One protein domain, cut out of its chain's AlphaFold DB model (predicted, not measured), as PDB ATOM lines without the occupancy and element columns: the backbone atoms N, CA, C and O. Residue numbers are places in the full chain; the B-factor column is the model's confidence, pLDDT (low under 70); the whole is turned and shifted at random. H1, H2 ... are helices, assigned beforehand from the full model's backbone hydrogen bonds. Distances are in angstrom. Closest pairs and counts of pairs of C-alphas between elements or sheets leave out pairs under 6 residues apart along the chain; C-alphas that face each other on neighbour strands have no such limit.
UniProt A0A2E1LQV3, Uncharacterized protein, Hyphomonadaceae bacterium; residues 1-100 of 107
ATOM      1  N   MET A   1       0.617 -36.400  29.272       63.84
ATOM      2  CA  MET A   1       1.062 -37.236  30.413       63.84
ATOM      3  C   MET A   1       2.545 -37.056  30.735       63.84
ATOM      4  O   MET A   1       2.870 -36.854  31.895       63.84
ATOM      5  N   GLN A   2       3.456 -37.116  29.754       85.69
ATOM      6  CA  GLN A   2       4.898 -36.972  30.019       85.69
ATOM      7  C   GLN A   2       5.274 -35.590  30.596       85.69
ATOM      8  O   GLN A   2       6.050 -35.510  31.545       85.69
ATOM      9  N   THR A   3       4.696 -34.507  30.061       93.25
ATOM     10  CA  THR A   3       4.933 -33.128  30.523       93.25
ATOM     11  C   THR A   3       4.518 -32.929  31.977       93.25
ATOM     12  O   THR A   3       5.250 -32.330  32.759       93.25
ATOM     13  N   GLU A   4       3.342 -33.430  32.346       94.88
ATOM     14  CA  GLU A   4       2.759 -33.282  33.676       94.88
ATOM     15  C   GLU A   4       3.593 -34.034  34.714       94.88
ATOM     16  O   GLU A   4       3.886 -33.491  35.777       94.88
ATOM     17  N   SER A   5       4.060 -35.244  34.386       94.19
ATOM     18  CA  SER A   5       4.978 -35.996  35.247       94.19
ATOM     19  C   SER A   5       6.303 -35.261  35.466       94.19
ATOM     20  O   SER A   5       6.772 -35.179  36.601       94.19
ATOM     21  N   LEU A   6       6.889 -34.680  34.411       92.94
ATOM     22  CA  LEU A   6       8.104 -33.869  34.536       92.94
ATOM     23  C   LEU A   6       7.856 -32.613  35.381       92.94
ATOM     24  O   LEU A   6       8.655 -32.308  36.265       92.94
ATOM     25  N   ALA A   7       6.736 -31.921  35.164       95.06
ATOM     26  CA  ALA A   7       6.359 -30.748  35.946       95.06
ATOM     27  C   ALA A   7       6.212 -31.080  37.440       95.06
ATOM     28  O   ALA A   7       6.742 -30.351  38.278       95.06
ATOM     29  N   ILE A   8       5.560 -32.199  37.779       96.50
ATOM     30  CA  ILE A   8       5.431 -32.671  39.166       96.50
ATOM     31  C   ILE A   8       6.808 -32.991  39.754       96.50
ATOM     32  O   ILE A   8       7.112 -32.553  40.862       96.50
ATOM     33  N   MET A   9       7.660 -33.706  39.017       94.56
ATOM     34  CA  MET A   9       9.006 -34.058  39.472       94.56
ATOM     35  C   MET A   9       9.847 -32.809  39.791       94.56
ATOM     36  O   MET A   9      10.425 -32.720  40.877       94.56
ATOM     37  N   PHE A  10       9.877 -31.822  38.888       94.12
ATOM     38  CA  PHE A  10      10.564 -30.548  39.127       94.12
ATOM     39  C   PHE A  10       9.936 -29.766  40.282       94.12
ATOM     40  O   PHE A  10      10.657 -29.267  41.144       94.12
ATOM     41  N   GLY A  11       8.604 -29.685  40.330       95.75
ATOM     42  CA  GLY A  11       7.875 -28.967  41.372       95.75
ATOM     43  C   GLY A  11       8.163 -29.513  42.769       95.75
ATOM     44  O   GLY A  11       8.536 -28.750  43.660       95.75
ATOM     45  N   VAL A  12       8.075 -30.833  42.953       97.19
ATOM     46  CA  VAL A  12       8.387 -31.493  44.232       97.19
ATOM     47  C   VAL A  12       9.840 -31.244  44.631       97.19
ATOM     48  O   VAL A  12      10.101 -30.881  45.779       97.19
ATOM     49  N   TYR A  13      10.786 -31.373  43.694       94.62
ATOM     50  CA  TYR A  13      12.191 -31.070  43.963       94.62
ATOM     51  C   TYR A  13      12.388 -29.616  44.415       94.62
ATOM     52  O   TYR A  13      13.039 -29.387  45.434       94.62
ATOM     53  N   PHE A  14      11.810 -28.639  43.709       94.50
ATOM     54  CA  PHE A  14      11.953 -27.225  44.061       94.50
ATOM     55  C   PHE A  14      11.342 -26.893  45.419       94.50
ATOM     56  O   PHE A  14      11.953 -26.144  46.180       94.50
ATOM     57  N   VAL A  15      10.191 -27.480  45.759       97.00
ATOM     58  CA  VAL A  15       9.575 -27.304  47.080       97.00
ATOM     59  C   VAL A  15      10.480 -27.871  48.172       97.00
ATOM     60  O   VAL A  15      10.816 -27.159  49.115       97.00
ATOM     61  N   VAL A  16      10.932 -29.121  48.044       96.12
ATOM     62  CA  VAL A  16      11.768 -29.768  49.071       96.12
ATOM     63  C   VAL A  16      13.119 -29.062  49.218       96.12
ATOM     64  O   VAL A  16      13.548 -28.774  50.339       96.12
ATOM     65  N   ALA A  17      13.782 -28.745  48.104       90.88
ATOM     66  CA  ALA A  17      15.056 -28.034  48.110       90.88
ATOM     67  C   ALA A  17      14.901 -26.619  48.685       90.88
ATOM     68  O   ALA A  17      15.679 -26.225  49.553       90.88
ATOM     69  N   GLY A  18      13.867 -25.886  48.263       90.69
ATOM     70  CA  GLY A  18      13.559 -24.551  48.768       90.69
ATOM     71  C   GLY A  18      13.294 -24.548  50.272       90.69
ATOM     72  O   GLY A  18      13.897 -23.760  50.995       90.69
ATOM     73  N   LEU A  19      12.483 -25.485  50.774       94.00
ATOM     74  CA  LEU A  19      12.225 -25.630  52.210       94.00
ATOM     75  C   LEU A  19      13.500 -25.933  53.003       94.00
ATOM     76  O   LEU A  19      13.690 -25.378  54.086       94.00
ATOM     77  N   ARG A  20      14.399 -26.778  52.478       89.06
ATOM     78  CA  ARG A  20      15.686 -27.046  53.137       89.06
ATOM     79  C   ARG A  20      16.547 -25.787  53.219       89.06
ATOM     80  O   ARG A  20      17.126 -25.540  54.274       89.06
ATOM     81  N   VAL A  21      16.616 -25.007  52.139       88.81
ATOM     82  CA  VAL A  21      17.369 -23.743  52.106       88.81
ATOM     83  C   VAL A  21      16.778 -22.729  53.087       88.81
ATOM     84  O   VAL A  21      17.529 -22.117  53.837       88.81
ATOM     85  N   LEU A  22      15.450 -22.601  53.148       89.44
ATOM     86  CA  LEU A  22      14.777 -21.692  54.083       89.44
ATOM     87  C   LEU A  22      14.980 -22.090  55.550       89.44
ATOM     88  O   LEU A  22      15.131 -21.223  56.404       89.44
ATOM     89  N   LYS A  23      15.000 -23.393  55.854       92.06
ATOM     90  CA  LYS A  23      15.189 -23.889  57.225       92.06
ATOM     91  C   LYS A  23      16.625 -23.719  57.728       92.06
ATOM     92  O   LYS A  23      16.841 -23.597  58.932       92.06
ATOM     93  N   SER A  24      17.610 -23.790  56.835       87.62
ATOM     94  CA  SER A  24      19.030 -23.777  57.202       87.62
ATOM     95  C   SER A  24      19.862 -23.082  56.113       87.62
ATOM     96  O   SER A  24      20.585 -23.748  55.367       87.62
ATOM     97  N   PRO A  25      19.761 -21.746  55.987       84.69
ATOM     98  CA  PRO A  25      20.465 -20.996  54.946       84.69
ATOM     99  C   PRO A  25      21.994 -21.064  55.104       84.69
ATOM    100  O   PRO A  25      22.715 -21.155  54.109       84.69
ATOM    101  N   ASP A  26      22.497 -21.116  56.339       86.62
ATOM    102  CA  ASP A  26      23.937 -21.230  56.610       86.62
ATOM    103  C   ASP A  26      24.507 -22.593  56.187       86.62
ATOM    104  O   ASP A  26      25.589 -22.657  55.597       86.62
ATOM    105  N   ASP A  27      23.747 -23.678  56.390       87.19
ATOM    106  CA  ASP A  27      24.099 -25.011  55.883       87.19
ATOM    107  C   ASP A  27      24.247 -24.987  54.359       87.19
ATOM    108  O   ASP A  27      25.164 -25.600  53.806       87.19
ATOM    109  N   PHE A  28      23.351 -24.279  53.664       87.12
ATOM    110  CA  PHE A  28      23.403 -24.163  52.213       87.12
ATOM    111  C   PHE A  28      24.676 -23.439  51.758       87.12
ATOM    112  O   PHE A  28      25.400 -23.954  50.902       87.12
ATOM    113  N   ASN A  29      25.014 -22.307  52.382       87.00
ATOM    114  CA  ASN A  29      26.253 -21.576  52.094       87.00
ATOM    115  C   ASN A  29      27.503 -22.437  52.349       87.00
ATOM    116  O   ASN A  29      28.451 -22.429  51.552       87.00
ATOM    117  N   LEU A  30      27.490 -23.235  53.421       89.25
ATOM    118  CA  LEU A  30      28.568 -24.170  53.738       89.25
ATOM    119  C   LEU A  30      28.702 -25.274  52.680       89.25
ATOM    120  O   LEU A  30      29.821 -25.591  52.268       89.25
ATOM    121  N   ILE A  31      27.587 -25.843  52.209       89.00
ATOM    122  CA  ILE A  31      27.575 -26.850  51.137       89.00
ATOM    123  C   ILE A  31      28.178 -26.269  49.855       89.00
ATOM    124  O   ILE A  31      29.083 -26.877  49.281       89.00
ATOM    125  N   ILE A  32      27.728 -25.084  49.427       88.50
ATOM    126  CA  ILE A  32      28.231 -24.434  48.209       88.50
ATOM    127  C   ILE A  32      29.730 -24.135  48.319       88.50
ATOM    128  O   ILE A  32      30.482 -24.408  47.382       88.50
ATOM    129  N   THR A  33      30.192 -23.656  49.477       87.94
ATOM    130  CA  THR A  33      31.620 -23.393  49.713       87.94
ATOM    131  C   THR A  33      32.444 -24.683  49.641       87.94
ATOM    132  O   THR A  33      33.447 -24.740  48.929       87.94
ATOM    133  N   ARG A  34      31.981 -25.767  50.278       88.69
ATOM    134  CA  ARG A  34      32.657 -27.078  50.241       88.69
ATOM    135  C   ARG A  34      32.681 -27.710  48.847       88.69
ATOM    136  O   ARG A  34      33.628 -28.432  48.536       88.69
ATOM    137  N   LEU A  35      31.657 -27.470  48.027       86.38
ATOM    138  CA  LEU A  35      31.625 -27.903  46.626       86.38
ATOM    139  C   LEU A  35      32.634 -27.111  45.792       86.38
ATOM    140  O   LEU A  35      33.459 -27.702  45.094       86.38
ATOM    141  N   ARG A  36      32.633 -25.779  45.922       85.31
ATOM    142  CA  ARG A  36      33.536 -24.879  45.188       85.31
ATOM    143  C   ARG A  36      35.005 -25.279  45.329       85.31
ATOM    144  O   ARG A  36      35.738 -25.238  44.341       85.31
ATOM    145  N   ASP A  37      35.405 -25.718  46.515       88.12
ATOM    146  CA  ASP A  37      36.803 -26.002  46.837       88.12
ATOM    147  C   ASP A  37      37.256 -27.419  46.419       88.12
ATOM    148  O   ASP A  37      38.419 -27.779  46.602       88.12
ATOM    149  N   LYS A  38      36.371 -28.231  45.813       91.88
ATOM    150  CA  LYS A  38      36.662 -29.611  45.383       91.88
ATOM    151  C   LYS A  38      36.464 -29.810  43.871       91.88
ATOM    152  O   LYS A  38      35.374 -30.190  43.439       91.88
ATOM    153  N   PRO A  39      37.520 -29.645  43.044       90.06
ATOM    154  CA  PRO A  39      37.436 -29.742  41.582       90.06
ATOM    155  C   PRO A  39      36.825 -31.050  41.062       90.06
ATOM    156  O   PRO A  39      35.978 -31.012  40.175       90.06
ATOM    157  N   ALA A  40      37.192 -32.196  41.648       93.88
ATOM    158  CA  ALA A  40      36.662 -33.499  41.242       93.88
ATOM    159  C   ALA A  40      35.140 -33.610  41.453       93.88
ATOM    160  O   ALA A  40      34.431 -34.147  40.604       93.88
ATOM    161  N   ILE A  41      34.627 -33.057  42.559       93.12
ATOM    162  CA  ILE A  41      33.188 -33.067  42.849       93.12
ATOM    163  C   ILE A  41      32.448 -32.111  41.914       93.12
ATOM    164  O   ILE A  41      31.371 -32.454  41.434       93.12
ATOM    165  N   ASN A  42      33.026 -30.947  41.611       92.00
ATOM    166  CA  ASN A  42      32.442 -30.019  40.642       92.00
ATOM    167  C   ASN A  42      32.349 -30.644  39.251       92.00
ATOM    168  O   ASN A  42      31.293 -30.567  38.630       92.00
ATOM    169  N   PHE A  43      33.411 -31.315  38.795       94.00
ATOM    170  CA  PHE A  43      33.400 -32.017  37.514       94.00
ATOM    171  C   PHE A  43      32.306 -33.088  37.472       94.00
ATOM    172  O   PHE A  43      31.469 -33.079  36.573       94.00
ATOM    173  N   LEU A  44      32.257 -33.963  38.483       96.19
ATOM    174  CA  LEU A  44      31.251 -35.022  38.559       96.19
ATOM    175  C   LEU A  44      29.827 -34.448  38.604       96.19
ATOM    176  O   LEU A  44      28.962 -34.883  37.849       96.19
ATOM    177  N   THR A  45      29.594 -33.441  39.446       94.50
ATOM    178  CA  THR A  45      28.283 -32.792  39.588       94.50
ATOM    179  C   THR A  45      27.862 -32.122  38.284       94.50
ATOM    180  O   THR A  45      26.737 -32.315  37.832       94.50
ATOM    181  N   GLY A  46      28.760 -31.362  37.653       96.06
ATOM    182  CA  GLY A  46      28.499 -30.696  36.380       96.06
ATOM    183  C   GLY A  46      28.189 -31.686  35.260       96.06
ATOM    184  O   GLY A  46      27.204 -31.502  34.548       96.06
ATOM    185  N   ALA A  47      28.955 -32.776  35.165       97.44
ATOM    186  CA  ALA A  47      28.717 -33.844  34.198       97.44
ATOM    187  C   ALA A  47      27.357 -34.517  34.423       97.44
ATOM    188  O   ALA A  47      26.574 -34.637  33.483       97.44
ATOM    189  N   MET A  48      27.033 -34.897  35.663       97.75
ATOM    190  CA  MET A  48      25.740 -35.512  35.983       97.75
ATOM    191  C   MET A  48      24.568 -34.579  35.666       97.75
ATOM    192  O   MET A  48      23.605 -35.001  35.031       97.75
ATOM    193  N   VAL A  49      24.654 -33.308  36.066       97.12
ATOM    194  CA  VAL A  49      23.609 -32.310  35.797       97.12
ATOM    195  C   VAL A  49      23.451 -32.073  34.292       97.12
ATOM    196  O   VAL A  49      22.321 -32.003  33.807       97.12
ATOM    197  N   TYR A  50      24.557 -32.013  33.544       98.19
ATOM    198  CA  TYR A  50      24.525 -31.885  32.088       98.19
ATOM    199  C   TYR A  50      23.834 -33.083  31.436       98.19
ATOM    200  O   TYR A  50      22.877 -32.885  30.692       98.19
ATOM    201  N   PHE A  51      24.270 -34.311  31.732       98.12
ATOM    202  CA  PHE A  51      23.700 -35.504  31.107       98.12
ATOM    203  C   PHE A  51      22.226 -35.689  31.462       98.12
ATOM    204  O   PHE A  51      21.436 -35.990  30.573       98.12
ATOM    205  N   LEU A  52      21.824 -35.444  32.713       96.38
ATOM    206  CA  LEU A  52      20.411 -35.492  33.099       96.38
ATOM    207  C   LEU A  52      19.579 -34.467  32.319       96.38
ATOM    208  O   LEU A  52      18.551 -34.828  31.752       96.38
ATOM    209  N   GLY A  53      20.040 -33.215  32.235       96.25
ATOM    210  CA  GLY A  53      19.354 -32.174  31.468       96.25
ATOM    211  C   GLY A  53      19.304 -32.478  29.968       96.25
ATOM    212  O   GLY A  53      18.255 -32.338  29.350       96.25
ATOM    213  N   ALA A  54      20.411 -32.937  29.382       97.19
ATOM    214  CA  ALA A  54      20.502 -33.270  27.963       97.19
ATOM    215  C   ALA A  54      19.606 -34.460  27.597       97.19
ATOM    216  O   ALA A  54      18.856 -34.381  26.625       97.19
ATOM    217  N   ILE A  55      19.622 -35.532  28.400       96.75
ATOM    218  CA  ILE A  55      18.731 -36.688  28.221       96.75
ATOM    219  C   ILE A  55      17.276 -36.239  28.328       96.75
ATOM    220  O   ILE A  55      16.471 -36.568  27.459       96.75
ATOM    221  N   MET A  56      16.928 -35.450  29.346       94.75
ATOM    222  CA  MET A  56      15.570 -34.927  29.480       94.75
ATOM    223  C   MET A  56      15.171 -34.055  28.284       94.75
ATOM    224  O   MET A  56      14.024 -34.137  27.862       94.75
ATOM    225  N   LEU A  57      16.084 -33.263  27.714       95.31
ATOM    226  CA  LEU A  57      15.785 -32.397  26.569       95.31
ATOM    227  C   LEU A  57      15.537 -33.216  25.300       95.31
ATOM    228  O   LEU A  57      14.644 -32.890  24.527       95.31
ATOM    229  N   ILE A  58      16.293 -34.301  25.112       95.69
ATOM    230  CA  ILE A  58      16.064 -35.266  24.028       95.69
ATOM    231  C   ILE A  58      14.695 -35.942  24.199       95.69
ATOM    232  O   ILE A  58      13.968 -36.119  23.226       95.69
ATOM    233  N   LEU A  59      14.337 -36.310  25.432       93.50
ATOM    234  CA  LEU A  59      13.074 -36.987  25.737       93.50
ATOM    235  C   LEU A  59      11.861 -36.045  25.752       93.50
ATOM    236  O   LEU A  59      10.733 -36.519  25.610       93.50
ATOM    237  N   HIS A  60      12.069 -34.746  25.966       91.81
ATOM    238  CA  HIS A  60      11.017 -33.748  26.108       91.81
ATOM    239  C   HIS A  60      11.434 -32.396  25.509       91.81
ATOM    240  O   HIS A  60      12.067 -31.565  26.163       91.81
ATOM    241  N   HIS A  61      11.014 -32.168  24.264       93.19
ATOM    242  CA  HIS A  61      11.188 -30.908  23.546       93.19
ATOM    243  C   HIS A  61       9.872 -30.512  22.871       93.19
ATOM    244  O   HIS A  61       9.658 -30.769  21.686       93.19
ATOM    245  N   SER A  62       8.941 -29.950  23.642       92.75
ATOM    246  CA  SER A  62       7.611 -29.594  23.141       92.75
ATOM    247  C   SER A  62       7.216 -28.190  23.565       92.75
ATOM    248  O   SER A  62       7.324 -27.819  24.730       92.75
ATOM    249  N   THR A  63       6.694 -27.426  22.610       93.56
ATOM    250  CA  THR A  63       6.183 -26.063  22.809       93.56
ATOM    251  C   THR A  63       4.681 -25.964  22.536       93.56
ATOM    252  O   THR A  63       4.132 -24.873  22.402       93.56
ATOM    253  N   ALA A  64       3.989 -27.108  22.475       94.50
ATOM    254  CA  ALA A  64       2.573 -27.194  22.112       94.50
ATOM    255  C   ALA A  64       1.614 -26.576  23.152       94.50
ATOM    256  O   ALA A  64       0.449 -26.329  22.856       94.50
ATOM    257  N   SER A  65       2.079 -26.342  24.380       96.06
ATOM    258  CA  SER A  65       1.321 -25.666  25.437       96.06
ATOM    259  C   SER A  65       2.262 -24.860  26.324       96.06
ATOM    260  O   SER A  65       3.456 -25.153  26.387       96.06
ATOM    261  N   LEU A  66       1.726 -23.884  27.063       96.31
ATOM    262  CA  LEU A  66       2.518 -23.081  27.998       96.31
ATOM    263  C   LEU A  66       3.274 -23.956  29.011       96.31
ATOM    264  O   LEU A  66       4.457 -23.732  29.246       96.31
ATOM    265  N   LEU A  67       2.616 -24.981  29.565       95.56
ATOM    266  CA  LEU A  67       3.247 -25.902  30.511       95.56
ATOM    267  C   LEU A  67       4.399 -26.680  29.861       95.56
ATOM    268  O   LEU A  67       5.474 -26.771  30.449       95.56
ATOM    269  N   ALA A  68       4.204 -27.195  28.644       95.94
ATOM    270  CA  ALA A  68       5.255 -27.902  27.907       95.94
ATOM    271  C   ALA A  68       6.453 -26.995  27.599       95.94
ATOM    272  O   ALA A  68       7.599 -27.399  27.798       95.94
ATOM    273  N   THR A  69       6.196 -25.741  27.220       96.69
ATOM    274  CA  THR A  69       7.246 -24.742  27.006       96.69
ATOM    275  C   THR A  69       8.028 -24.475  28.291       96.69
ATOM    276  O   THR A  69       9.257 -24.501  28.269       96.69
ATOM    277  N   VAL A  70       7.347 -24.274  29.425       96.56
ATOM    278  CA  VAL A  70       8.008 -24.058  30.724       96.56
ATOM    279  C   VAL A  70       8.872 -25.258  31.110       96.56
ATOM    280  O   VAL A  70      10.031 -25.073  31.478       96.56
ATOM    281  N   VAL A  71       8.358 -26.485  30.986       96.50
ATOM    282  CA  VAL A  71       9.129 -27.701  31.295       96.50
ATOM    283  C   VAL A  71      10.337 -27.833  30.366       96.50
ATOM    284  O   VAL A  71      11.444 -28.076  30.845       96.50
ATOM    285  N   THR A  72      10.164 -27.603  29.063       96.50
ATOM    286  CA  THR A  72      11.266 -27.619  28.087       96.50
ATOM    287  C   THR A  72      12.349 -26.599  28.458       96.50
ATOM    288  O   THR A  72      13.537 -26.924  28.436       96.50
ATOM    289  N   VAL A  73      11.960 -25.389  28.876       97.12
ATOM    290  CA  VAL A  73      12.898 -24.361  29.353       97.12
ATOM    291  C   VAL A  73      13.627 -24.816  30.620       97.12
ATOM    292  O   VAL A  73      14.850 -24.706  30.679       97.12
ATOM    293  N   LEU A  74      12.932 -25.369  31.619       96.50
ATOM    294  CA  LEU A  74      13.559 -25.860  32.858       96.50
ATOM    295  C   LEU A  74      14.582 -26.973  32.596       96.50
ATOM    296  O   LEU A  74      15.676 -26.987  33.173       96.50
ATOM    297  N   VAL A  75      14.247 -27.889  31.695       95.94
ATOM    298  CA  VAL A  75      15.132 -28.967  31.262       95.94
ATOM    299  C   VAL A  75      16.364 -28.409  30.538       95.94
ATOM    300  O   VAL A  75      17.495 -28.768  30.881       95.94
ATOM    301  N   ALA A  76      16.177 -27.465  29.612       97.00
ATOM    302  CA  ALA A  76      17.282 -26.803  28.919       97.00
ATOM    303  C   ALA A  76      18.199 -26.040  29.895       97.00
ATOM    304  O   ALA A  76      19.422 -26.168  29.831       97.00
ATOM    305  N   LEU A  77      17.622 -25.308  30.854       97.19
ATOM    306  CA  LEU A  77      18.371 -24.618  31.909       97.19
ATOM    307  C   LEU A  77      19.171 -25.591  32.782       97.19
ATOM    308  O   LEU A  77      20.273 -25.253  33.214       97.19
ATOM    309  N   THR A  78      18.663 -26.803  33.011       96.88
ATOM    310  CA  THR A  78      19.393 -27.851  33.740       96.88
ATOM    311  C   THR A  78      20.639 -28.289  32.967       96.88
ATOM    312  O   THR A  78      21.724 -28.345  33.545       96.88
ATOM    313  N   ALA A  79      20.530 -28.505  31.653       97.75
ATOM    314  CA  ALA A  79      21.687 -28.826  30.816       97.75
ATOM    315  C   ALA A  79      22.717 -27.679  30.803       97.75
ATOM    316  O   ALA A  79      23.907 -27.910  31.029       97.75
ATOM    317  N   ILE A  80      22.256 -26.434  30.622       97.88
ATOM    318  CA  ILE A  80      23.103 -25.229  30.650       97.88
ATOM    319  C   ILE A  80      23.824 -25.106  31.997       97.88
ATOM    320  O   ILE A  80      25.027 -24.856  32.035       97.88
ATOM    321  N   LYS A  81      23.124 -25.341  33.111       96.12
ATOM    322  CA  LYS A  81      23.717 -25.352  34.453       96.12
ATOM    323  C   LYS A  81      24.856 -26.368  34.562       96.12
ATOM    324  O   LYS A  81      25.898 -26.037  35.122       96.12
ATOM    325  N   GLY A  82      24.685 -27.568  34.010       97.06
ATOM    326  CA  GLY A  82      25.739 -28.582  33.966       97.06
ATOM    327  C   GLY A  82      26.989 -28.093  33.232       97.06
ATOM    328  O   GLY A  82      28.093 -28.182  33.768       97.06
ATOM    329  N   VAL A  83      26.810 -27.473  32.061       97.69
ATOM    330  CA  VAL A  83      27.908 -26.861  31.289       97.69
ATOM    331  C   VAL A  83      28.602 -25.751  32.082       97.69
ATOM    332  O   VAL A  83      29.828 -25.721  32.144       97.69
ATOM    333  N   LEU A  84      27.844 -24.864  32.731       96.56
ATOM    334  CA  LEU A  84      28.413 -23.774  33.532       96.56
ATOM    335  C   LEU A  84      29.233 -24.293  34.720       96.56
ATOM    336  O   LEU A  84      30.301 -23.751  35.006       96.56
ATOM    337  N   ILE A  85      28.771 -25.355  35.383       95.25
ATOM    338  CA  ILE A  85      29.518 -25.998  36.472       95.25
ATOM    339  C   ILE A  85      30.809 -26.642  35.943       95.25
ATOM    340  O   ILE A  85      31.829 -26.578  36.624       95.25
ATOM    341  N   LEU A  86      30.795 -27.228  34.742       95.56
ATOM    342  CA  LEU A  86      31.985 -27.835  34.132       95.56
ATOM    343  C   LEU A  86      33.019 -26.796  33.678       95.56
ATOM    344  O   LEU A  86      34.207 -26.959  33.948       95.56
ATOM    345  N   LEU A  87      32.579 -25.736  32.996       96.62
ATOM    346  CA  LEU A  87      33.472 -24.742  32.391       96.62
ATOM    347  C   LEU A  87      33.945 -23.677  33.385       96.62
ATOM    348  O   LEU A  87      35.075 -23.203  33.298       96.62
ATOM    349  N   ALA A  88      33.082 -23.277  34.321       94.94
ATOM    350  CA  ALA A  88      33.344 -22.167  35.229       94.94
ATOM    351  C   ALA A  88      32.782 -22.425  36.644       94.94
ATOM    352  O   ALA A  88      32.002 -21.613  37.154       94.94
ATOM    353  N   PRO A  89      33.198 -23.510  37.336       91.50
ATOM    354  CA  PRO A  89      32.626 -23.898  38.629       91.50
ATOM    355  C   PRO A  89      32.756 -22.801  39.684       91.50
ATOM    356  O   PRO A  89      31.809 -22.528  40.415       91.50
ATOM    357  N   LYS A  90      33.909 -22.122  39.755       90.06
ATOM    358  CA  LYS A  90      34.137 -21.050  40.737       90.06
ATOM    359  C   LYS A  90      33.185 -19.873  40.524       90.06
ATOM    360  O   LYS A  90      32.584 -19.409  41.487       90.06
ATOM    361  N   THR A  91      33.023 -19.436  39.275       91.38
ATOM    362  CA  THR A  91      32.120 -18.339  38.900       91.38
ATOM    363  C   THR A  91      30.666 -18.716  39.164       91.38
ATOM    364  O   THR A  91      29.927 -17.939  39.763       91.38
ATOM    365  N   TYR A  92      30.270 -19.937  38.792       91.00
ATOM    366  CA  TYR A  92      28.918 -20.439  39.023       91.00
ATOM    367  C   TYR A  92      28.576 -20.517  40.522       91.00
ATOM    368  O   TYR A  92      27.525 -20.038  40.948       91.00
ATOM    369  N   MET A  93      29.480 -21.058  41.344       89.88
ATOM    370  CA  MET A  93      29.271 -21.142  42.795       89.88
ATOM    371  C   MET A  93      29.317 -19.763  43.471       89.88
ATOM    372  O   MET A  93      28.585 -19.535  44.429       89.88
ATOM    373  N   ALA A  94      30.123 -18.821  42.969       88.38
ATOM    374  CA  ALA A  94      30.123 -17.440  43.459       88.38
ATOM    375  C   ALA A  94      28.780 -16.739  43.199       88.38
ATOM    376  O   ALA A  94      28.264 -16.067  44.090       88.38
ATOM    377  N   LEU A  95      28.177 -16.955  42.024       88.31
ATOM    378  CA  LEU A  95      26.835 -16.455  41.720       88.31
ATOM    379  C   LEU A  95      25.792 -17.037  42.686       88.31
ATOM    380  O   LEU A  95      24.984 -16.291  43.237       88.31
ATOM    381  N   ALA A  96      25.851 -18.346  42.951       85.69
ATOM    382  CA  ALA A  96      24.953 -18.996  43.907       85.69
ATOM    383  C   ALA A  96      25.070 -18.396  45.319       85.69
ATOM    384  O   ALA A  96      24.051 -18.161  45.962       85.69
ATOM    385  N   LEU A  97      26.288 -18.083  45.773       84.56
ATOM    386  CA  LEU A  97      26.521 -17.416  47.058       84.56
ATOM    387  C   LEU A  97      26.026 -15.964  47.071       84.56
ATOM    388  O   LEU A  97      25.513 -15.523  48.089       84.56
ATOM    389  N   SER A  98      26.135 -15.225  45.961       83.56
ATOM    390  CA  SER A  98      25.614 -13.846  45.889       83.56
ATOM    391  C   SER A  98      24.086 -13.767  45.914       83.56
ATOM    392  O   SER A  98      23.526 -12.760  46.339       83.56
ATOM    393  N   LEU A  99      23.417 -14.832  45.461       76.75
ATOM    394  CA  LEU A  99      21.961 -14.970  45.495       76.75
ATOM    395  C   LEU A  99      21.473 -15.604  46.807       76.75
ATOM    396  O   LEU A  99      20.323 -15.397  47.194       76.75
ATOM    397  N   GLY A 100      22.334 -16.362  47.494       66.56
ATOM    398  CA  GLY A 100      22.109 -16.836  48.856       66.56
ATOM    399  C   GLY A 100      21.994 -15.641  49.794       66.56
ATOM    400  O   GLY A 100      22.960 -14.922  50.019       66.56
TER     401      GLY A 100
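What this domain is: This is residues 1 to 100 of the 107 residues of an uncharacterized protein of Hyphomonadaceae bacterium (UniProt A0A2E1LQV3). Five helices make an open triangular frame: H1 is one long side, the helical hairpin of H3 and H4 is the other long side, and H2 with H5 side by side makes the short side. H1 meets H4 near the first residues of both, and residues 11 to 19 of H1 stand free along the open middle. The 100 printed residues hold five named helices, in the order H1, H2, H3, H4, H5, and no named strand; the class is all helix. The whole is only just compact, close to loose, with a radius of gyration of the C-alphas of 14.7 A and spans of 41 by 30 by 18 A.

How they stand to each other: H1, residues 2 to 23, and H2, residues 25 to 36, are close but not clearly touching, with the C-alphas of Val 21 and Phe 28 closest at 6.0 A; at 71 degrees they are only just about perpendicular. H2 and H3, residues 39 to 59, touch only at the corner by their link, and only just, with 3 pairs of C-alphas within 8 A; the closest are Leu 35 and Asn 42, 6.4 A apart. H3 and H4, residues 66 to 87, form a hairpin: they touch with 45 pairs of C-alphas within 8 A, the closest being those of Tyr 50 and Gly 82 at 4.0 A, at a shallow tilt of 28 degrees, opposite ways. H4 touches H1 with residues 67 to 71 alone, at a steep tilt of 57 degrees, the same way; the closest C-alphas are those of Thr 3 and Ala 68, 5.9 A apart. H4 and H5, residues 89 to 99, touch only at the corner by their link, and only just, with 3 pairs; the closest C-alphas are those of Ile 85 and Tyr 92, 6.1 A apart. H5 touches H2 at a shallow tilt of 14 degrees, opposite ways, with the C-alphas of Arg 36 and Lys 90 closest at 5.9 A. H1 is apart from H3 and H5, and H2 is apart from H4. In H1, H2, H3, H4 and H5 every O i to N i+4 pair is within hydrogen-bond range.

Where its parts are: H1 begins at C-alpha 2, (4.898, -36.972, 30.019), and measures 31.9 A from first to last C-alpha. H2 measures 16.8 A, H3 30.0 A, H4 31.3 A and H5 15.5 A. H4 begins at C-alpha 66, (2.518, -23.081, 27.998), and H5 ends at C-alpha 99, (21.961, -14.970, 45.495).

The domain as a whole: The two C-alphas farthest apart are those of Asp 37 and Ala 64, 42.2 A. The printed part has no cut and no long link; the link from H3 to H4, six residues, is short, and the other three are tight. The mean pLDDT of the printed part is 92.4, and residues 1 and 100 are under 70.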